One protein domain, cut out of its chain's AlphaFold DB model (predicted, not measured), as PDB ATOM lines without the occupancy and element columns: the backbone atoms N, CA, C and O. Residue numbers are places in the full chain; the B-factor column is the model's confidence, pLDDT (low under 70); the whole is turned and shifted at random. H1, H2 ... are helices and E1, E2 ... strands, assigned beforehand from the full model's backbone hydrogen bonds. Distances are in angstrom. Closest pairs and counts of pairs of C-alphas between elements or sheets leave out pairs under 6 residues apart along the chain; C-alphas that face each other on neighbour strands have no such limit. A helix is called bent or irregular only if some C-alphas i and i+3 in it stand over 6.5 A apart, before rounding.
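What this domain is: This is residues 185 to 332 of the 357 residues of an uncharacterized protein of Rhodospirillales bacterium URHD0017 (UniProt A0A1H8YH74). A strongly twisted sheet of five strands has H1 over one face and H2 on the same face, beyond its E7 edge, while H3 only grazes the sheet with residues 323 to 331. A small separate hairpin, E1 and E2, packs through E1 on E4, at the opposite edge of the large sheet. The printed part has 148 residues, with seven named strands and three named helices in the order E1 E2 E3 E4 E5 E6 H1 E7 H2 H3; the class is mixed, helices and strands, though under half of the residues, 63, are in named elements. The large sheet runs E4 E3 E5 E6 E7 and is mixed. The whole is compact, with a radius of gyration of the C-alphas of 14.0 A and spans of 37 by 29 by 28 A.

Where its parts are: E1, residues 185 to 188, begins at C-alpha 185 (1.805, -33.479, -32.104), and E2 is residues 191 to 193. E3, residues 215 to 219, is 13.5 A long, and E4 is residues 225 to 228. E5, residues 248 to 254, is the longest strand at 17.0 A, and E6 is residues 260 to 264. H1, residues 274 to 283, is 14.1 A long, and E7 is residues 292 to 294. H2, residues 305 to 314, is 12.6 A long and irregular: C-alphas 310 and 313 are 9.6 A apart. H3, residues 320 to 331, is 15.7 A long and ends at C-alpha 331 (11.414, -16.808, -30.636).

How they stand to each other: E3 and E4 are a hairpin, with N 218 and O 226 at 3.0 A. E3 and E5 are antiparallel, with N 217 and O 250 at 2.9 A. E5 and E6 are a hairpin, with N 253 and O 262 at 2.9 A. E6 and E7 are parallel, with N 294 and O 263 at 2.8 A. E6, H1 and E7 form a strand-helix-strand unit, two parallel neighbour strands with a helix between, and its crossover is right-handed. H1 and H2 on one face make two layers with the sheet. H1 is only just over E5, with 3 C-alphas on it, at a height over the sheet of 8.3 A; their closest C-alphas, of Asn 276 and Ala 248, are 5.4 A apart. H2 lies over none of the strands. H1 and H2 touch, with C-alphas of Arg 278 and Arg 309 closest at 6.6 A, at a shallow tilt of 25 degrees, opposite ways. The closest C-alphas of H3 and E6, of Cys 331 and Arg 261, are 7.6 A apart. In the hairpin E1 and E2, N 188 and O 191 are 2.8 A apart; the closest C-alphas of E1 and E4, of Leu 185 and Phe 226, are 5.4 A apart. Every O i to N i+4 pair is within hydrogen-bond range in H1 and H3, and 4 of 6 in H2.

The domain as a whole: The two C-alphas farthest apart, of Asp 196 and Ala 314, are 39.3 A apart. The printed part has no cut. The links E2 to E3, 21 residues, and E4 to E5, 19 residues, are long. Mean pLDDT of the printed part is 90.2; residues 232 to 235 are under 70.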
ATOM      1  N   LEU A 185       0.490 -33.895 -31.636       95.69
ATOM      2  CA  LEU A 185       1.805 -33.479 -32.104       95.69
ATOM      3  C   LEU A 185       2.787 -34.644 -32.043       95.69
ATOM      4  O   LEU A 185       2.782 -35.448 -31.103       95.69
ATOM      5  N   PHE A 186       3.688 -34.682 -33.017       96.81
ATOM      6  CA  PHE A 186       4.741 -35.680 -33.143       96.81
ATOM      7  C   PHE A 186       6.090 -35.000 -33.271       96.81
ATOM      8  O   PHE A 186       6.194 -33.903 -33.809       96.81
ATOM      9  N   PHE A 187       7.134 -35.674 -32.801       97.31
ATOM     10  CA  PHE A 187       8.497 -35.255 -33.086       97.31
ATOM     11  C   PHE A 187       8.981 -35.897 -34.389       97.31
ATOM     12  O   PHE A 187       9.163 -37.114 -34.431       97.31
ATOM     13  N   ASP A 188       9.245 -35.077 -35.406       97.12
ATOM     14  CA  ASP A 188      10.066 -35.424 -36.567       97.12
ATOM     15  C   ASP A 188      11.483 -34.869 -36.347       97.12
ATOM     16  O   ASP A 188      11.759 -33.668 -36.469       97.12
ATOM     17  N   GLY A 189      12.383 -35.736 -35.876       95.94
ATOM     18  CA  GLY A 189      13.670 -35.307 -35.331       95.94
ATOM     19  C   GLY A 189      13.474 -34.347 -34.152       95.94
ATOM     20  O   GLY A 189      12.850 -34.706 -33.161       95.94
ATOM     21  N   PHE A 190      14.004 -33.124 -34.254       96.56
ATOM     22  CA  PHE A 190      13.873 -32.071 -33.229       96.56
ATOM     23  C   PHE A 190      12.693 -31.114 -33.470       96.56
ATOM     24  O   PHE A 190      12.577 -30.100 -32.778       96.56
ATOM     25  N   LYS A 191      11.852 -31.393 -34.473       97.81
ATOM     26  CA  LYS A 191      10.728 -30.541 -34.864       97.81
ATOM     27  C   LYS A 191       9.408 -31.169 -34.450       97.81
ATOM     28  O   LYS A 191       9.255 -32.381 -34.532       97.81
ATOM     29  N   LEU A 192       8.457 -30.341 -34.041       98.19
ATOM     30  CA  LEU A 192       7.075 -30.735 -33.840       98.19
ATOM     31  C   LEU A 192       6.296 -30.592 -35.144       98.19
ATOM     32  O   LEU A 192       6.395 -29.571 -35.828       98.19
ATOM     33  N   VAL A 193       5.518 -31.619 -35.457       97.38
ATOM     34  CA  VAL A 193       4.584 -31.660 -36.581       97.38
ATOM     35  C   VAL A 193       3.204 -32.101 -36.100       97.38
ATOM     36  O   VAL A 193       3.103 -32.759 -35.060       97.38
ATOM     37  N   ASP A 194       2.153 -31.722 -36.819       94.00
ATOM     38  CA  ASP A 194       0.791 -32.212 -36.581       94.00
ATOM     39  C   ASP A 194       0.534 -33.578 -37.251       94.00
ATOM     40  O   ASP A 194       1.456 -34.222 -37.761       94.00
ATOM     41  N   ASP A 195      -0.719 -34.044 -37.220       89.88
ATOM     42  CA  ASP A 195      -1.143 -35.320 -37.816       89.88
ATOM     43  C   ASP A 195      -0.885 -35.401 -39.333       89.88
ATOM     44  O   ASP A 195      -0.630 -36.489 -39.854       89.88
ATOM     45  N   ASP A 196      -0.865 -34.262 -40.031       92.31
ATOM     46  CA  ASP A 196      -0.589 -34.170 -41.469       92.31
ATOM     47  C   ASP A 196       0.915 -34.005 -41.766       92.31
ATOM     48  O   ASP A 196       1.320 -33.764 -42.906       92.31
ATOM     49  N   SER A 197       1.772 -34.163 -40.747       94.69
ATOM     50  CA  SER A 197       3.223 -33.941 -40.815       94.69
ATOM     51  C   SER A 197       3.615 -32.507 -41.199       94.69
ATOM     52  O   SER A 197       4.728 -32.264 -41.678       94.69
ATOM     53  N   ILE A 198       2.727 -31.535 -40.976       95.81
ATOM     54  CA  ILE A 198       3.010 -30.119 -41.200       95.81
ATOM     55  C   ILE A 198       3.749 -29.576 -39.979       95.81
ATOM     56  O   ILE A 198       3.381 -29.852 -38.839       95.81
ATOM     57  N   ILE A 199       4.805 -28.784 -40.211       97.50
ATOM     58  CA  ILE A 199       5.558 -28.120 -39.138       97.50
ATOM     59  C   ILE A 199       4.599 -27.309 -38.269       97.50
ATOM     60  O   ILE A 199       3.943 -26.377 -38.735       97.50
ATOM     61  N   TRP A 200       4.580 -27.639 -36.983       96.88
ATOM     62  CA  TRP A 200       3.733 -26.992 -36.001       96.88
ATOM     63  C   TRP A 200       4.512 -25.914 -35.248       96.88
ATOM     64  O   TRP A 200       5.652 -26.132 -34.846       96.88
ATOM     65  N   SER A 201       3.903 -24.750 -35.019       95.00
ATOM     66  CA  SER A 201       4.519 -23.659 -34.252       95.00
ATOM     67  C   SER A 201       3.504 -22.936 -33.371       95.00
ATOM     68  O   SER A 201       2.295 -23.031 -33.588       95.00
ATOM     69  N   THR A 202       3.999 -22.179 -32.389       94.25
ATOM     70  CA  THR A 202       3.163 -21.332 -31.526       94.25
ATOM     71  C   THR A 202       3.065 -19.885 -32.006       94.25
ATOM     72  O   THR A 202       2.481 -19.068 -31.301       94.25
ATOM     73  N   ALA A 203       3.615 -19.542 -33.176       90.25
ATOM     74  CA  ALA A 203       3.699 -18.157 -33.653       90.25
ATOM     75  C   ALA A 203       2.326 -17.468 -33.785       90.25
ATOM     76  O   ALA A 203       2.206 -16.280 -33.507       90.25
ATOM     77  N   ASP A 204       1.291 -18.220 -34.164       88.38
ATOM     78  CA  ASP A 204      -0.106 -17.787 -34.290       88.38
ATOM     79  C   ASP A 204      -0.975 -18.203 -33.085       88.38
ATOM     80  O   ASP A 204      -2.202 -18.087 -33.116       88.38
ATOM     81  N   LYS A 205      -0.357 -18.733 -32.025       90.25
ATOM     82  CA  LYS A 205      -1.050 -19.231 -30.834       90.25
ATOM     83  C   LYS A 205      -0.987 -18.217 -29.700       90.25
ATOM     84  O   LYS A 205      -0.128 -17.332 -29.646       90.25
ATOM     85  N   ARG A 206      -1.933 -18.356 -28.774       87.44
ATOM     86  CA  ARG A 206      -2.025 -17.520 -27.578       87.44
ATOM     87  C   ARG A 206      -2.431 -18.350 -26.376       87.44
ATOM     88  O   ARG A 206      -3.218 -19.292 -26.491       87.44
ATOM     89  N   THR A 207      -1.952 -17.945 -25.207       84.62
ATOM     90  CA  THR A 207      -2.499 -18.398 -23.929       84.62
ATOM     91  C   THR A 207      -2.991 -17.229 -23.095       84.62
ATOM     92  O   THR A 207      -2.470 -16.121 -23.201       84.62
ATOM     93  N   GLU A 208      -3.981 -17.475 -22.236       82.31
ATOM     94  CA  GLU A 208      -4.451 -16.462 -21.283       82.31
ATOM     95  C   GLU A 208      -3.339 -15.968 -20.349       82.31
ATOM     96  O   GLU A 208      -3.298 -14.796 -19.996       82.31
ATOM     97  N   PHE A 209      -2.420 -16.854 -19.949       82.69
ATOM     98  CA  PHE A 209      -1.392 -16.525 -18.966       82.69
ATOM     99  C   PHE A 209      -0.140 -15.915 -19.602       82.69
ATOM    100  O   PHE A 209       0.312 -14.866 -19.153       82.69
ATOM    101  N   SER A 210       0.412 -16.555 -20.638       83.69
ATOM    102  CA  SER A 210       1.674 -16.142 -21.272       83.69
ATOM    103  C   SER A 210       1.501 -15.258 -22.509       83.69
ATOM    104  O   SER A 210       2.475 -14.681 -22.986       83.69
ATOM    105  N   GLY A 211       0.277 -15.095 -23.014       85.50
ATOM    106  CA  GLY A 211      -0.008 -14.230 -24.155       85.50
ATOM    107  C   GLY A 211       0.373 -14.852 -25.498       85.50
ATOM    108  O   GLY A 211       0.287 -16.068 -25.679       85.50
ATOM    109  N   GLU A 212       0.690 -13.994 -26.471       86.62
ATOM    110  CA  GLU A 212       0.978 -14.362 -27.866       86.62
ATOM    111  C   GLU A 212       2.303 -15.120 -27.998       86.62
ATOM    112  O   GLU A 212       3.254 -14.867 -27.257       86.62
ATOM    113  N   GLY A 213       2.374 -16.047 -28.954       87.38
ATOM    114  CA  GLY A 213       3.562 -16.873 -29.177       87.38
ATOM    115  C   GLY A 213       3.641 -18.101 -28.264       87.38
ATOM    116  O   GLY A 213       4.616 -18.849 -28.336       87.38
ATOM    117  N   TRP A 214       2.629 -18.325 -27.421       91.69
ATOM    118  CA  TRP A 214       2.543 -19.448 -26.489       91.69
ATOM    119  C   TRP A 214       1.387 -20.377 -26.838       91.69
ATOM    120  O   TRP A 214       0.306 -19.932 -27.227       91.69
ATOM    121  N   GLY A 215       1.597 -21.672 -26.618       92.75
ATOM    122  CA  GLY A 215       0.548 -22.687 -26.648       92.75
ATOM    123  C   GLY A 215       0.450 -23.435 -25.321       92.75
ATOM    124  O   GLY A 215       1.392 -23.450 -24.530       92.75
ATOM    125  N   ILE A 216      -0.687 -24.081 -25.083       94.38
ATOM    126  CA  ILE A 216      -0.833 -25.102 -24.043       94.38
ATOM    127  C   ILE A 216      -0.447 -26.469 -24.596       94.38
ATOM    128  O   ILE A 216      -0.619 -26.721 -25.787       94.38
ATOM    129  N   PHE A 217       0.020 -27.360 -23.722       96.31
ATOM    130  CA  PHE A 217       0.270 -28.755 -24.067       96.31
ATOM    131  C   PHE A 217      -0.214 -29.724 -22.989       96.31
ATOM    132  O   PHE A 217      -0.266 -29.391 -21.799       96.31
ATOM    133  N   VAL A 218      -0.520 -30.948 -23.412       95.31
ATOM    134  CA  VAL A 218      -0.842 -32.092 -22.553       95.31
ATOM    135  C   VAL A 218      -0.147 -33.338 -23.084       95.31
ATOM    136  O   VAL A 218      -0.046 -33.535 -24.290       95.31
ATOM    137  N   VAL A 219       0.310 -34.198 -22.178       96.44
ATOM    138  CA  VAL A 219       0.794 -35.537 -22.504       96.44
ATOM    139  C   VAL A 219      -0.111 -36.562 -21.841       96.44
ATOM    140  O   VAL A 219      -0.280 -36.551 -20.618       96.44
ATOM    141  N   SER A 220      -0.683 -37.460 -22.633       94.19
ATOM    142  CA  SER A 220      -1.518 -38.555 -22.137       94.19
ATOM    143  C   SER A 220      -0.710 -39.579 -21.317       94.19
ATOM    144  O   SER A 220       0.530 -39.571 -21.331       94.19
ATOM    145  N   PRO A 221      -1.384 -40.474 -20.575       94.25
ATOM    146  CA  PRO A 221      -0.745 -41.569 -19.848       94.25
ATOM    147  C   PRO A 221       0.113 -42.479 -20.740       94.25
ATOM    148  O   PRO A 221       1.220 -42.851 -20.347       94.25
ATOM    149  N   ASP A 222      -0.340 -42.786 -21.959       92.25
ATOM    150  CA  ASP A 222       0.439 -43.566 -22.935       92.25
ATOM    151  C   ASP A 222       1.574 -42.762 -23.609       92.25
ATOM    152  O   ASP A 222       2.547 -43.339 -24.101       92.25
ATOM    153  N   GLY A 223       1.559 -41.427 -23.526       93.44
ATOM    154  CA  GLY A 223       2.633 -40.565 -24.023       93.44
ATOM    155  C   GLY A 223       2.387 -39.842 -25.329       93.44
ATOM    156  O   GLY A 223       3.358 -39.380 -25.922       93.44
ATOM    157  N   ARG A 224       1.147 -39.755 -25.795       94.50
ATOM    158  CA  ARG A 224       0.788 -38.883 -26.913       94.50
ATOM    159  C   ARG A 224       0.839 -37.428 -26.446       94.50
ATOM    160  O   ARG A 224       0.324 -37.104 -25.376       94.50
ATOM    161  N   LEU A 225       1.506 -36.579 -27.225       96.44
ATOM    162  CA  LEU A 225       1.610 -35.142 -26.988       96.44
ATOM    163  C   LEU A 225       0.504 -34.427 -27.767       96.44
ATOM    164  O   LEU A 225       0.268 -34.736 -28.930       96.44
ATOM    165  N   PHE A 226      -0.135 -33.461 -27.121       94.62
ATOM    166  CA  PHE A 226      -1.143 -32.591 -27.712       94.62
ATOM    167  C   PHE A 226      -0.785 -31.135 -27.439       94.62
ATOM    168  O   PHE A 226      -0.234 -30.836 -26.374       94.62
ATOM    169  N   GLY A 227      -1.119 -30.237 -28.362       94.31
ATOM    170  CA  GLY A 227      -0.863 -28.810 -28.227       94.31
ATOM    171  C   GLY A 227      -1.812 -27.917 -29.021       94.31
ATOM    172  O   GLY A 227      -2.400 -28.321 -30.021       94.31
ATOM    173  N   GLY A 228      -1.980 -26.678 -28.558       92.38
ATOM    174  CA  GLY A 228      -2.915 -25.719 -29.151       92.38
ATOM    175  C   GLY A 228      -2.953 -24.376 -28.423       92.38
ATOM    176  O   GLY A 228      -2.209 -24.154 -27.469       92.38
ATOM    177  N   SER A 229      -3.826 -23.470 -28.872       87.12
ATOM    178  CA  SER A 229      -4.126 -22.228 -28.144       87.12
ATOM    179  C   SER A 229      -4.938 -22.522 -26.884       87.12
ATOM    180  O   SER A 229      -5.711 -23.478 -26.842       87.12
ATOM    181  N   HIS A 230      -4.805 -21.661 -25.879       79.38
ATOM    182  CA  HIS A 230      -5.751 -21.613 -24.769       79.38
ATOM    183  C   HIS A 230      -6.794 -20.533 -25.060       79.38
ATOM    184  O   HIS A 230      -6.471 -19.346 -25.099       79.38
ATOM    185  N   VAL A 231      -8.033 -20.975 -25.278       72.88
ATOM    186  CA  VAL A 231      -9.197 -20.123 -25.541       72.88
ATOM    187  C   VAL A 231     -10.108 -20.205 -24.327       72.88
ATOM    188  O   VAL A 231     -10.661 -21.267 -24.037       72.88
ATOM    189  N   VAL A 232     -10.228 -19.097 -23.596       62.94
ATOM    190  CA  VAL A 232     -11.027 -19.033 -22.367       62.94
ATOM    191  C   VAL A 232     -12.467 -19.447 -22.667       62.94
ATOM    192  O   VAL A 232     -13.101 -18.899 -23.560       62.94
ATOM    193  N   GLY A 233     -12.972 -20.422 -21.913       56.09
ATOM    194  CA  GLY A 233     -14.336 -20.941 -22.067       56.09
ATOM    195  C   GLY A 233     -14.521 -21.995 -23.165       56.09
ATOM    196  O   GLY A 233     -15.572 -22.622 -23.197       56.09
ATOM    197  N   GLU A 234     -13.513 -22.253 -24.009       60.56
ATOM    198  CA  GLU A 234     -13.637 -23.199 -25.132       60.56
ATOM    199  C   GLU A 234     -12.549 -24.284 -25.127       60.56
ATOM    200  O   GLU A 234     -12.847 -25.478 -25.120       60.56
ATOM    201  N   HIS A 235     -11.273 -23.889 -25.101       67.12
ATOM    202  CA  HIS A 235     -10.138 -24.802 -25.252       67.12
ATOM    203  C   HIS A 235      -9.132 -24.604 -24.122       67.12
ATOM    204  O   HIS A 235      -8.355 -23.649 -24.113       67.12
ATOM    205  N   HIS A 236      -9.126 -25.543 -23.178       77.06
ATOM    206  CA  HIS A 236      -8.221 -25.590 -22.031       77.06
ATOM    207  C   HIS A 236      -7.391 -26.882 -22.058       77.06
ATOM    208  O   HIS A 236      -7.648 -27.781 -22.855       77.06
ATOM    209  N   HIS A 237      -6.428 -27.038 -21.138       82.00
ATOM    210  CA  HIS A 237      -5.680 -28.301 -20.995       82.00
ATOM    211  C   HIS A 237      -6.599 -29.523 -20.878       82.00
ATOM    212  O   HIS A 237      -6.325 -30.557 -21.475       82.00
ATOM    213  N   SER A 238      -7.681 -29.408 -20.106       76.12
ATOM    214  CA  SER A 238      -8.646 -30.490 -19.893       76.12
ATOM    215  C   SER A 238      -9.402 -30.877 -21.167       76.12
ATOM    216  O   SER A 238      -9.868 -32.011 -21.245       76.12
ATOM    217  N   SER A 239      -9.480 -30.001 -22.176       77.75
ATOM    218  CA  SER A 239     -10.182 -30.285 -23.432       77.75
ATOM    219  C   SER A 239      -9.511 -31.417 -24.222       77.75
ATOM    220  O   SER A 239     -10.215 -32.272 -24.745       77.75
ATOM    221  N   PHE A 240      -8.171 -31.497 -24.246       81.31
ATOM    222  CA  PHE A 240      -7.440 -32.480 -25.070       81.31
ATOM    223  C   PHE A 240      -7.785 -33.940 -24.764       81.31
ATOM    224  O   PHE A 240      -7.859 -34.758 -25.672       81.31
ATOM    225  N   LEU A 241      -7.971 -34.280 -23.485       81.62
ATOM    226  CA  LEU A 241      -8.253 -35.653 -23.043       81.62
ATOM    227  C   LEU A 241      -9.617 -35.777 -22.367       81.62
ATOM    228  O   LEU A 241      -9.838 -36.711 -21.599       81.62
ATOM    229  N   GLY A 242     -10.501 -34.802 -22.578       78.62
ATOM    230  CA  GLY A 242     -11.821 -34.787 -21.964       78.62
ATOM    231  C   GLY A 242     -11.798 -34.914 -20.434       78.62
ATOM    232  O   GLY A 242     -12.486 -35.750 -19.859       78.62
ATOM    233  N   GLY A 243     -10.937 -34.146 -19.766       80.06
ATOM    234  CA  GLY A 243     -10.752 -34.209 -18.314       80.06
ATOM    235  C   GLY A 243      -9.959 -35.426 -17.820       80.06
ATOM    236  O   GLY A 243      -9.696 -35.537 -16.620       80.06
ATOM    237  N   GLY A 244      -9.524 -36.303 -18.729       86.81
ATOM    238  CA  GLY A 244      -8.697 -37.463 -18.430       86.81
ATOM    239  C   GLY A 244      -7.369 -37.113 -17.770       86.81
ATOM    240  O   GLY A 244      -6.909 -35.971 -17.774       86.81
ATOM    241  N   MET A 245      -6.747 -38.111 -17.151       91.31
ATOM    242  CA  MET A 245      -5.476 -37.923 -16.457       91.31
ATOM    243  C   MET A 245      -4.343 -37.656 -17.445       91.31
ATOM    244  O   MET A 245      -4.381 -38.122 -18.577       91.31
ATOM    245  N   VAL A 246      -3.309 -36.948 -17.000       94.62
ATOM    246  CA  VAL A 246      -2.163 -36.548 -17.829       94.62
ATOM    247  C   VAL A 246      -0.857 -36.979 -17.174       94.62
ATOM    248  O   VAL A 246      -0.734 -36.951 -15.951       94.62
ATOM    249  N   SER A 247       0.148 -37.355 -17.959       96.19
ATOM    250  CA  SER A 247       1.506 -37.585 -17.444       96.19
ATOM    251  C   SER A 247       2.272 -36.269 -17.260       96.19
ATOM    252  O   SER A 247       3.065 -36.140 -16.323       96.19
ATOM    253  N   ALA A 248       1.971 -35.270 -18.095       96.81
ATOM    254  CA  ALA A 248       2.429 -33.889 -17.984       96.81
ATOM    255  C   ALA A 248       1.424 -32.933 -18.652       96.81
ATOM    256  O   ALA A 248       0.656 -33.333 -19.522       96.81
ATOM    257  N   ALA A 249       1.434 -31.666 -18.250       95.94
ATOM    258  CA  ALA A 249       0.673 -30.597 -18.890       95.94
ATOM    259  C   ALA A 249       1.378 -29.269 -18.629       95.94
ATOM    260  O   ALA A 249       2.083 -29.150 -17.631       95.94
ATOM    261  N   GLY A 250       1.181 -28.265 -19.470       95.81
ATOM    262  CA  GLY A 250       1.871 -26.996 -19.287       95.81
ATOM    263  C   GLY A 250       1.631 -26.007 -20.412       95.81
ATOM    264  O   GLY A 250       0.689 -26.157 -21.190       95.81
ATOM    265  N   GLU A 251       2.503 -25.013 -20.504       95.00
ATOM    266  CA  GLU A 251       2.596 -24.136 -21.669       95.00
ATOM    267  C   GLU A 251       3.960 -24.310 -22.327       95.00
ATOM    268  O   GLU A 251       4.931 -24.723 -21.687       95.00
ATOM    269  N   PHE A 252       4.033 -24.017 -23.615       96.56
ATOM    270  CA  PHE A 252       5.269 -24.101 -24.367       96.56
ATOM    271  C   PHE A 252       5.370 -23.064 -25.488       96.56
ATOM    272  O   PHE A 252       4.382 -22.441 -25.880       96.56
ATOM    273  N   VAL A 253       6.588 -22.901 -25.998       95.19
ATOM    274  CA  VAL A 253       6.906 -22.105 -27.186       95.19
ATOM    275  C   VAL A 253       7.548 -23.023 -28.205       95.19
ATOM    276  O   VAL A 253       8.529 -23.696 -27.886       95.19
ATOM    277  N   VAL A 254       7.034 -23.010 -29.427       95.81
ATOM    278  CA  VAL A 254       7.596 -23.724 -30.573       95.81
ATOM    279  C   VAL A 254       7.838 -22.701 -31.669       95.81
ATOM    280  O   VAL A 254       6.914 -21.993 -32.068       95.81
ATOM    281  N   ASP A 255       9.085 -22.575 -32.116       93.31
ATOM    282  CA  ASP A 255       9.422 -21.583 -33.136       93.31
ATOM    283  C   ASP A 255       8.846 -21.944 -34.515       93.31
ATOM    284  O   ASP A 255       8.328 -23.038 -34.737       93.31
ATOM    285  N   THR A 256       8.958 -21.023 -35.472       93.06
ATOM    286  CA  THR A 256       8.442 -21.201 -36.841       93.06
ATOM    287  C   THR A 256       9.125 -22.326 -37.625       93.06
ATOM    288  O   THR A 256       8.652 -22.695 -38.695       93.06
ATOM    289  N   THR A 257      10.224 -22.892 -37.112       94.19
ATOM    290  CA  THR A 257      10.905 -24.056 -37.699       94.19
ATOM    291  C   THR A 257      10.457 -25.382 -37.082       94.19
ATOM    292  O   THR A 257      10.924 -26.438 -37.514       94.19
ATOM    293  N   GLY A 258       9.560 -25.334 -36.091       95.94
ATOM    294  CA  GLY A 258       9.019 -26.482 -35.372       95.94
ATOM    295  C   GLY A 258       9.798 -26.861 -34.118       95.94
ATOM    296  O   GLY A 258       9.446 -27.833 -33.456       95.94
ATOM    297  N   VAL A 259      10.864 -26.146 -33.759       96.56
ATOM    298  CA  VAL A 259      11.702 -26.545 -32.622       96.56
ATOM    299  C   VAL A 259      11.055 -26.096 -31.317       96.56
ATOM    300  O   VAL A 259      10.703 -24.928 -31.156       96.56
ATOM    301  N   LEU A 260      10.933 -27.013 -30.354       97.31
ATOM    302  CA  LEU A 260      10.452 -26.704 -29.009       97.31
ATOM    303  C   LEU A 260      11.490 -25.867 -28.253       97.31
ATOM    304  O   LEU A 260      12.617 -26.305 -28.013       97.31
ATOM    305  N   ARG A 261      11.108 -24.652 -27.870       95.38
ATOM    306  CA  ARG A 261      12.010 -23.632 -27.339       95.38
ATOM    307  C   ARG A 261      11.865 -23.390 -25.842       95.38
ATOM    308  O   ARG A 261      12.871 -23.275 -25.146       95.38
ATOM    309  N   PHE A 262      10.645 -23.374 -25.327       95.12
ATOM    310  CA  PHE A 262      10.402 -23.170 -23.901       95.12
ATOM    311  C   PHE A 262       9.301 -24.114 -23.435       95.12
ATOM    312  O   PHE A 262       8.309 -24.274 -24.135       95.12
ATOM    313  N   ILE A 263       9.459 -24.715 -22.259       96.56
ATOM    314  CA  ILE A 263       8.431 -25.488 -21.557       96.56
ATOM    315  C   ILE A 263       8.189 -24.891 -20.162       96.56
ATOM    316  O   ILE A 263       9.134 -24.654 -19.414       96.56
ATOM    317  N   THR A 264       6.939 -24.705 -19.749       94.81
ATOM    318  CA  THR A 264       6.589 -24.354 -18.365       94.81
ATOM    319  C   THR A 264       5.623 -25.373 -17.777       94.81
ATOM    320  O   THR A 264       4.818 -25.981 -18.476       94.81
ATOM    321  N   ALA A 265       5.647 -25.518 -16.456       94.38
ATOM    322  CA  ALA A 265       4.676 -26.299 -15.692       94.38
ATOM    323  C   ALA A 265       3.296 -25.606 -15.561       94.38
ATOM    324  O   ALA A 265       2.521 -25.921 -14.651       94.38
ATOM    325  N   LYS A 266       2.973 -24.625 -16.422       91.38
ATOM    326  CA  LYS A 266       1.734 -23.848 -16.330       91.38
ATOM    327  C   LYS A 266       0.522 -24.610 -16.828       91.38
ATOM    328  O   LYS A 266       0.136 -24.554 -17.986       91.38
ATOM    329  N   SER A 267      -0.158 -25.248 -15.886       87.00
ATOM    330  CA  SER A 267      -1.508 -25.762 -16.080       87.00
ATOM    331  C   SER A 267      -2.358 -25.439 -14.861       87.00
ATOM    332  O   SER A 267      -2.012 -25.831 -13.746       87.00
ATOM    333  N   GLY A 268      -3.469 -24.727 -15.073       74.00
ATOM    334  CA  GLY A 268      -4.436 -24.464 -14.003       74.00
ATOM    335  C   GLY A 268      -5.108 -25.753 -13.526       74.00
ATOM    336  O   GLY A 268      -5.167 -26.017 -12.331       74.00
ATOM    337  N   HIS A 269      -5.528 -26.592 -14.476       77.12
ATOM    338  CA  HIS A 269      -6.325 -27.793 -14.233       77.12
ATOM    339  C   HIS A 269      -5.524 -28.950 -13.626       77.12
ATOM    340  O   HIS A 269      -5.978 -29.573 -12.671       77.12
ATOM    341  N   TYR A 270      -4.327 -29.242 -14.145       87.81
ATOM    342  CA  TYR A 270      -3.587 -30.458 -13.776       87.81
ATOM    343  C   TYR A 270      -2.445 -30.237 -12.784       87.81
ATOM    344  O   TYR A 270      -2.010 -31.192 -12.133       87.81
ATOM    345  N   THR A 271      -1.971 -28.993 -12.637       87.12
ATOM    346  CA  THR A 271      -0.923 -28.597 -11.676       87.12
ATOM    347  C   THR A 271       0.256 -29.592 -11.622       87.12
ATOM    348  O   THR A 271       0.483 -30.218 -10.585       87.12
ATOM    349  N   PRO A 272       0.973 -29.824 -12.739       91.62
ATOM    350  CA  PRO A 272       2.060 -30.807 -12.803       91.62
ATOM    351  C   PRO A 272       3.120 -30.573 -11.718       91.62
ATOM    352  O   PRO A 272       3.419 -29.443 -11.334       91.62
ATOM    353  N   THR A 273       3.708 -31.663 -11.227       93.88
ATOM    354  CA  THR A 273       4.863 -31.596 -10.322       93.88
ATOM    355  C   THR A 273       6.168 -31.520 -11.109       93.88
ATOM    356  O   THR A 273       6.216 -31.859 -12.291       93.88
ATOM    357  N   VAL A 274       7.257 -31.162 -10.431       95.25
ATOM    358  CA  VAL A 274       8.613 -31.204 -10.998       95.25
ATOM    359  C   VAL A 274       8.944 -32.587 -11.564       95.25
ATOM    360  O   VAL A 274       9.536 -32.683 -12.635       95.25
ATOM    361  N   ASP A 275       8.511 -33.661 -10.901       95.81
ATOM    362  CA  ASP A 275       8.736 -35.029 -11.374       95.81
ATOM    363  C   ASP A 275       7.957 -35.338 -12.657       95.81
ATOM    364  O   ASP A 275       8.476 -36.041 -13.524       95.81
ATOM    365  N   ASN A 276       6.750 -34.782 -12.828       96.56
ATOM    366  CA  ASN A 276       6.023 -34.870 -14.102       96.56
ATOM    367  C   ASN A 276       6.816 -34.191 -15.223       96.56
ATOM    368  O   ASN A 276       6.990 -34.767 -16.294       96.56
ATOM    369  N   MET A 277       7.356 -33.000 -14.956       97.56
ATOM    370  CA  MET A 277       8.150 -32.249 -15.931       97.56
ATOM    371  C   MET A 277       9.488 -32.934 -16.244       97.56
ATOM    372  O   MET A 277       9.911 -32.952 -17.398       97.56
ATOM    373  N   ARG A 278      10.133 -33.566 -15.253       97.00
ATOM    374  CA  ARG A 278      11.337 -34.389 -15.461       97.00
ATOM    375  C   ARG A 278      11.032 -35.606 -16.330       97.00
ATOM    376  O   ARG A 278      11.761 -35.871 -17.281       97.00
ATOM    377  N   ARG A 279       9.938 -36.320 -16.046       95.56
ATOM    378  CA  ARG A 279       9.482 -37.454 -16.868       95.56
ATOM    379  C   ARG A 279       9.140 -37.026 -18.291       95.56
ATOM    380  O   ARG A 279       9.466 -37.760 -19.214       95.56
ATOM    381  N   PHE A 280       8.545 -35.846 -18.475       97.38
ATOM    382  CA  PHE A 280       8.260 -35.289 -19.796       97.38
ATOM    383  C   PHE A 280       9.531 -35.158 -20.643       97.38
ATOM    384  O   PHE A 280       9.640 -35.802 -21.684       97.38
ATOM    385  N   VAL A 281      10.532 -34.404 -20.177       97.88
ATOM    386  CA  VAL A 281      11.771 -34.208 -20.954       97.88
ATOM    387  C   VAL A 281      12.659 -35.452 -21.013       97.88
ATOM    388  O   VAL A 281      13.475 -35.566 -21.923       97.88
ATOM    389  N   GLY A 282      12.517 -36.387 -20.069       96.56
ATOM    390  CA  GLY A 282      13.171 -37.697 -20.128       96.56
ATOM    391  C   GLY A 282      12.524 -38.651 -21.136       96.56
ATOM    392  O   GLY A 282      13.220 -39.464 -21.734       96.56
ATOM    393  N   LYS A 283      11.205 -38.540 -21.354       95.06
ATOM    394  CA  LYS A 283      10.463 -39.332 -22.347       95.06
ATOM    395  C   LYS A 283      10.710 -38.833 -23.768       95.06
ATOM    396  O   LYS A 283      10.921 -39.641 -24.665       95.06
ATOM    397  N   PHE A 284      10.691 -37.519 -23.966       97.38
ATOM    398  CA  PHE A 284      10.926 -36.899 -25.268       97.38
ATOM    399  C   PHE A 284      12.377 -36.429 -25.375       97.38
ATOM    400  O   PHE A 284      12.689 -35.262 -25.134       97.38
ATOM    401  N   LEU A 285      13.282 -37.342 -25.737       96.88
ATOM    402  CA  LEU A 285      14.701 -37.026 -25.961       96.88
ATOM    403  C   LEU A 285      14.913 -36.067 -27.144       96.88
ATOM    404  O   LEU A 285      15.929 -35.385 -27.214       96.88
ATOM    405  N   GLN A 286      13.915 -35.961 -28.020       97.62
ATOM    406  CA  GLN A 286      13.824 -34.997 -29.115       97.62
ATOM    407  C   GLN A 286      13.676 -33.543 -28.648       97.62
ATOM    408  O   GLN A 286      13.849 -32.620 -29.440       97.62
ATOM    409  N   VAL A 287      13.372 -33.302 -27.370       97.94
ATOM    410  CA  VAL A 287      13.513 -31.960 -26.796       97.94
ATOM    411  C   VAL A 287      15.004 -31.653 -26.678       97.94
ATOM    412  O   VAL A 287      15.721 -32.368 -25.978       97.94
ATOM    413  N   SER A 288      15.470 -30.609 -27.364       95.56
ATOM    414  CA  SER A 288      16.882 -30.214 -27.364       95.56
ATOM    415  C   SER A 288      17.362 -29.837 -25.963       95.56
ATOM    416  O   SER A 288      16.620 -29.257 -25.174       95.56
ATOM    417  N   ASP A 289      18.632 -30.098 -25.658       96.56
ATOM    418  CA  ASP A 289      19.231 -29.676 -24.389       96.56
ATOM    419  C   ASP A 289      19.301 -28.146 -24.244       96.56
ATOM    420  O   ASP A 289      19.313 -27.649 -23.119       96.56
ATOM    421  N   ASP A 290      19.296 -27.400 -25.361       94.56
ATOM    422  CA  ASP A 290      19.246 -25.926 -25.378       94.56
ATOM    423  C   ASP A 290      17.843 -25.371 -25.064       94.56
ATOM    424  O   ASP A 290      17.725 -24.187 -24.755       94.56
ATOM    425  N   THR A 291      16.786 -26.194 -25.120       96.38
ATOM    426  CA  THR A 291      15.414 -25.796 -24.762       96.38
ATOM    427  C   THR A 291      15.364 -25.331 -23.305       96.38
ATOM    428  O   THR A 291      15.991 -25.928 -22.429       96.38
ATOM    429  N   LEU A 292      14.596 -24.278 -23.026       96.00
ATOM    430  CA  LEU A 292      14.385 -23.787 -21.668       96.00
ATOM    431  C   LEU A 292      13.227 -24.520 -20.987       96.00
ATOM    432  O   LEU A 292      12.214 -24.826 -21.615       96.00
ATOM    433  N   ILE A 293      13.346 -24.768 -19.683       96.31
ATOM    434  CA  ILE A 293      12.282 -25.369 -18.879       96.31
ATOM    435  C   ILE A 293      12.104 -24.663 -17.533       96.31
ATOM    436  O   ILE A 293      13.052 -24.493 -16.772       96.31
ATOM    437  N   GLN A 294      10.857 -24.308 -17.218       94.50
ATOM    438  CA  GLN A 294      10.403 -23.868 -15.899       94.50
ATOM    439  C   GLN A 294       9.534 -24.976 -15.274       94.50
ATOM    440  O   GLN A 294       8.311 -24.992 -15.454       94.50
ATOM    441  N   PRO A 295      10.133 -25.943 -14.557       94.50
ATOM    442  CA  PRO A 295       9.436 -27.141 -14.086       94.50
ATOM    443  C   PRO A 295       8.580 -26.900 -12.834       94.50
ATOM    444  O   PRO A 295       7.815 -27.775 -12.431       94.50
ATOM    445  N   ASN A 296       8.723 -25.738 -12.195       90.25
ATOM    446  CA  ASN A 296       8.057 -25.391 -10.951       90.25
ATOM    447  C   ASN A 296       7.541 -23.953 -11.031       90.25
ATOM    448  O   ASN A 296       8.316 -23.023 -11.199       90.25
ATOM    449  N   LEU A 297       6.234 -23.740 -10.890       83.12
ATOM    450  CA  LEU A 297       5.687 -22.378 -10.879       83.12
ATOM    451  C   LEU A 297       5.768 -21.693  -9.517       83.12
ATOM    452  O   LEU A 297       5.650 -20.477  -9.433       83.12
ATOM    453  N   ARG A 298       5.979 -22.461  -8.444       80.12
ATOM    454  CA  ARG A 298       6.172 -21.914  -7.094       80.12
ATOM    455  C   ARG A 298       7.615 -21.475  -6.864       80.12
ATOM    456  O   ARG A 298       7.862 -20.628  -6.015       80.12
ATOM    457  N   LYS A 299       8.558 -22.070  -7.602       80.06
ATOM    458  CA  LYS A 299       9.972 -21.693  -7.621       80.06
ATOM    459  C   LYS A 299      10.328 -21.178  -9.016       80.06
ATOM    460  O   LYS A 299      10.501 -21.989  -9.916       80.06
ATOM    461  N   PRO A 300      10.456 -19.864  -9.202       73.25
ATOM    462  CA  PRO A 300      10.598 -19.218 -10.509       73.25
ATOM    463  C   PRO A 300      11.992 -19.385 -11.156       73.25
ATOM    464  O   PRO A 300      12.535 -18.452 -11.739       73.25
ATOM    465  N   LEU A 301      12.591 -20.572 -11.046       88.94
ATOM    466  CA  LEU A 301      13.854 -20.916 -11.692       88.94
ATOM    467  C   LEU A 301      13.595 -21.579 -13.046       88.94
ATOM    468  O   LEU A 301      12.724 -22.443 -13.179       88.94
ATOM    469  N   VAL A 302      14.384 -21.170 -14.034       92.69
ATOM    470  CA  VAL A 302      14.394 -21.725 -15.390       92.69
ATOM    471  C   VAL A 302      15.732 -22.403 -15.613       92.69
ATOM    472  O   VAL A 302      16.758 -21.899 -15.173       92.69
ATOM    473  N   TYR A 303      15.730 -23.525 -16.311       95.31
ATOM    474  CA  TYR A 303      16.928 -24.307 -16.591       95.31
ATOM    475  C   TYR A 303      17.025 -24.580 -18.083       95.31
ATOM    476  O   TYR A 303      16.020 -24.539 -18.795       95.31
ATOM    477  N   ARG A 304      18.220 -24.935 -18.548       96.94
ATOM    478  CA  ARG A 304      18.350 -25.669 -19.806       96.94
ATOM    479  C   ARG A 304      17.879 -27.100 -19.587       96.94
ATOM    480  O   ARG A 304      18.126 -27.682 -18.527       96.94
ATOM    481  N   VAL A 305      17.200 -27.675 -20.571       98.06
ATOM    482  CA  VAL A 305      16.672 -29.039 -20.476       98.06
ATOM    483  C   VAL A 305      17.795 -30.051 -20.232       98.06
ATOM    484  O   VAL A 305      17.597 -30.950 -19.418       98.06
ATOM    485  N   GLY A 306      18.979 -29.880 -20.834       97.69
ATOM    486  CA  GLY A 306      20.120 -30.777 -20.597       97.69
ATOM    487  C   GLY A 306      20.579 -30.801 -19.132       97.69
ATOM    488  O   GLY A 306      20.740 -31.871 -18.532       97.69
ATOM    489  N   ASP A 307      20.695 -29.623 -18.513       97.56
ATOM    490  CA  ASP A 307      21.081 -29.497 -17.103       97.56
ATOM    491  C   ASP A 307      19.994 -30.055 -16.176       97.56
ATOM    492  O   ASP A 307      20.288 -30.773 -15.217       97.56
ATOM    493  N   PHE A 308      18.724 -29.775 -16.484       97.50
ATOM    494  CA  PHE A 308      17.582 -30.263 -15.712       97.50
ATOM    495  C   PHE A 308      17.389 -31.782 -15.827       97.50
ATOM    496  O   PHE A 308      17.024 -32.426 -14.842       97.50
ATOM    497  N   ARG A 309      17.661 -32.383 -16.991       96.62
ATOM    498  CA  ARG A 309      17.682 -33.846 -17.158       96.62
ATOM    499  C   ARG A 309      18.714 -34.485 -16.236       96.62
ATOM    500  O   ARG A 309      18.406 -35.477 -15.582       96.62
ATOM    501  N   SER A 310      19.900 -33.884 -16.163       96.19
ATOM    502  CA  SER A 310      21.030 -34.415 -15.401       96.19
ATOM    503  C   SER A 310      20.858 -34.231 -13.891       96.19
ATOM    504  O   SER A 310      21.104 -35.157 -13.124       96.19
ATOM    505  N   ASN A 311      20.407 -33.049 -13.457       95.56
ATOM    506  CA  ASN A 311      20.466 -32.641 -12.048       95.56
ATOM    507  C   ASN A 311      19.102 -32.261 -11.443       95.56
ATOM    508  O   ASN A 311      18.998 -31.989 -10.246       95.56
ATOM    509  N   GLY A 312      18.023 -32.228 -12.227       94.25
ATOM    510  CA  GLY A 312      16.719 -31.771 -11.749       94.25
ATOM    511  C   GLY A 312      16.762 -30.336 -11.210       94.25
ATOM    512  O   GLY A 312      17.455 -29.483 -11.750       94.25
ATOM    513  N   GLU A 313      16.045 -30.069 -10.114       93.19
ATOM    514  CA  GLU A 313      16.080 -28.760  -9.433       93.19
ATOM    515  C   GLU A 313      17.416 -28.459  -8.724       93.19
ATOM    516  O   GLU A 313      17.577 -27.358  -8.209       93.19
ATOM    517  N   ALA A 314      18.369 -29.402  -8.680       93.25
ATOM    518  CA  ALA A 314      19.727 -29.120  -8.211       93.25
ATOM    519  C   ALA A 314      20.607 -28.489  -9.307       93.25
ATOM    520  O   ALA A 314      21.739 -28.098  -9.030       93.25
ATOM    521  N   ALA A 315      20.101 -28.395 -10.543       93.31
ATOM    522  CA  ALA A 315      20.767 -27.685 -11.620       93.31
ATOM    523  C   ALA A 315      20.916 -26.188 -11.313       93.31
ATOM    524  O   ALA A 315      20.148 -25.569 -10.575       93.31
ATOM    525  N   THR A 316      21.899 -25.598 -11.969       91.56
ATOM    526  CA  THR A 316      22.177 -24.169 -11.969       91.56
ATOM    527  C   THR A 316      21.126 -23.455 -12.846       91.56
ATOM    528  O   THR A 316      21.136 -23.593 -14.064       91.56
ATOM    529  N   GLY A 317      20.179 -22.731 -12.229       90.19
ATOM    530  CA  GLY A 317      19.117 -21.991 -12.931       90.19
ATOM    531  C   GLY A 317      19.586 -20.692 -13.602       90.19
ATOM    532  O   GLY A 317      20.440 -19.993 -13.083       90.19
ATOM    533  N   LEU A 318      19.004 -20.344 -14.744       88.50
ATOM    534  CA  LEU A 318      19.368 -19.177 -15.551       88.50
ATOM    535  C   LEU A 318      18.876 -17.860 -14.936       88.50
ATOM    536  O   LEU A 318      17.801 -17.812 -14.327       88.50
ATOM    537  N   CYS A 319      19.622 -16.772 -15.151       84.50
ATOM    538  CA  CYS A 319      19.170 -15.437 -14.768       84.50
ATOM    539  C   CYS A 319      18.175 -14.854 -15.787       84.50
ATOM    540  O   CYS A 319      18.019 -15.334 -16.914       84.50
ATOM    541  N   ARG A 320      17.477 -13.784 -15.391       80.69
ATOM    542  CA  ARG A 320      16.433 -13.149 -16.210       80.69
ATOM    543  C   ARG A 320      16.977 -12.628 -17.539       80.69
ATOM    544  O   ARG A 320      16.302 -12.746 -18.559       80.69
ATOM    545  N   GLU A 321      18.175 -12.058 -17.528       82.31
ATOM    546  CA  GLU A 321      18.825 -11.481 -18.703       82.31
ATOM    547  C   GLU A 321      19.159 -12.566 -19.734       82.31
ATOM    548  O   GLU A 321      18.887 -12.373 -20.918       82.31
ATOM    549  N   GLU A 322      19.662 -13.720 -19.279       85.69
ATOM    550  CA  GLU A 322      19.947 -14.888 -20.121       85.69
ATOM    551  C   GLU A 322      18.671 -15.419 -20.781       85.69
ATOM    552  O   GLU A 322      18.631 -15.601 -21.998       85.69
ATOM    553  N   ILE A 323      17.603 -15.606 -19.998       85.38
ATOM    554  CA  ILE A 323      16.304 -16.083 -20.496       85.38
ATOM    555  C   ILE A 323      15.735 -15.102 -21.526       85.38
ATOM    556  O   ILE A 323      15.290 -15.500 -22.603       85.38
ATOM    557  N   ALA A 324      15.755 -13.804 -21.210       80.69
ATOM    558  CA  ALA A 324      15.190 -12.775 -22.069       80.69
ATOM    559  C   ALA A 324      15.979 -12.615 -23.379       80.69
ATOM    560  O   ALA A 324      15.372 -12.425 -24.431       80.69
ATOM    561  N   ALA A 325      17.313 -12.695 -23.337       83.25
ATOM    562  CA  ALA A 325      18.138 -12.704 -24.545       83.25
ATOM    563  C   ALA A 325      17.824 -13.926 -25.415       83.25
ATOM    564  O   ALA A 325      17.537 -13.777 -26.601       83.25
ATOM    565  N   TRP A 326      17.767 -15.111 -24.803       86.56
ATOM    566  CA  TRP A 326      17.493 -16.366 -25.495       86.56
ATOM    567  C   TRP A 326      16.130 -16.357 -26.207       86.56
ATOM    568  O   TRP A 326      16.050 -16.706 -27.386       86.56
ATOM    569  N   LEU A 327      15.075 -15.890 -25.525       80.44
ATOM    570  CA  LEU A 327      13.719 -15.772 -26.077       80.44
ATOM    571  C   LEU A 327      13.626 -14.758 -27.223       80.44
ATOM    572  O   LEU A 327      12.965 -15.028 -28.227       80.44
ATOM    573  N   ARG A 328      14.293 -13.603 -27.104       81.31
ATOM    574  CA  ARG A 328      14.313 -12.598 -28.179       81.31
ATOM    575  C   ARG A 328      15.004 -13.130 -29.428       81.31
ATOM    576  O   ARG A 328      14.452 -13.006 -30.515       81.31
ATOM    577  N   GLU A 329      16.179 -13.734 -29.266       83.62
ATOM    578  CA  GLU A 329      16.993 -14.230 -30.381       83.62
ATOM    579  C   GLU A 329      16.331 -15.381 -31.143       83.62
ATOM    580  O   GLU A 329      16.455 -15.454 -32.362       83.62
ATOM    581  N   ARG A 330      15.658 -16.298 -30.436       82.44
ATOM    582  CA  ARG A 330      15.153 -17.552 -31.027       82.44
ATOM    583  C   ARG A 330      13.654 -17.567 -31.289       82.44
ATOM    584  O   ARG A 330      13.207 -18.364 -32.105       82.44
ATOM    585  N   CYS A 331      12.878 -16.741 -30.592       77.50
ATOM    586  CA  CYS A 331      11.414 -16.808 -30.636       77.50
ATOM    587  C   CYS A 331      10.747 -15.475 -30.985       77.50
ATOM    588  O   CYS A 331       9.537 -15.452 -31.171       77.50
ATOM    589  N   GLY A 332      11.486 -14.358 -31.033       73.56
ATOM    590  CA  GLY A 332      10.896 -13.034 -31.265       73.56
ATOM    591  C   GLY A 332       9.968 -12.550 -30.138       73.56
ATOM    592  O   GLY A 332       9.251 -11.567 -30.311       73.56
TER     593      GLY A 332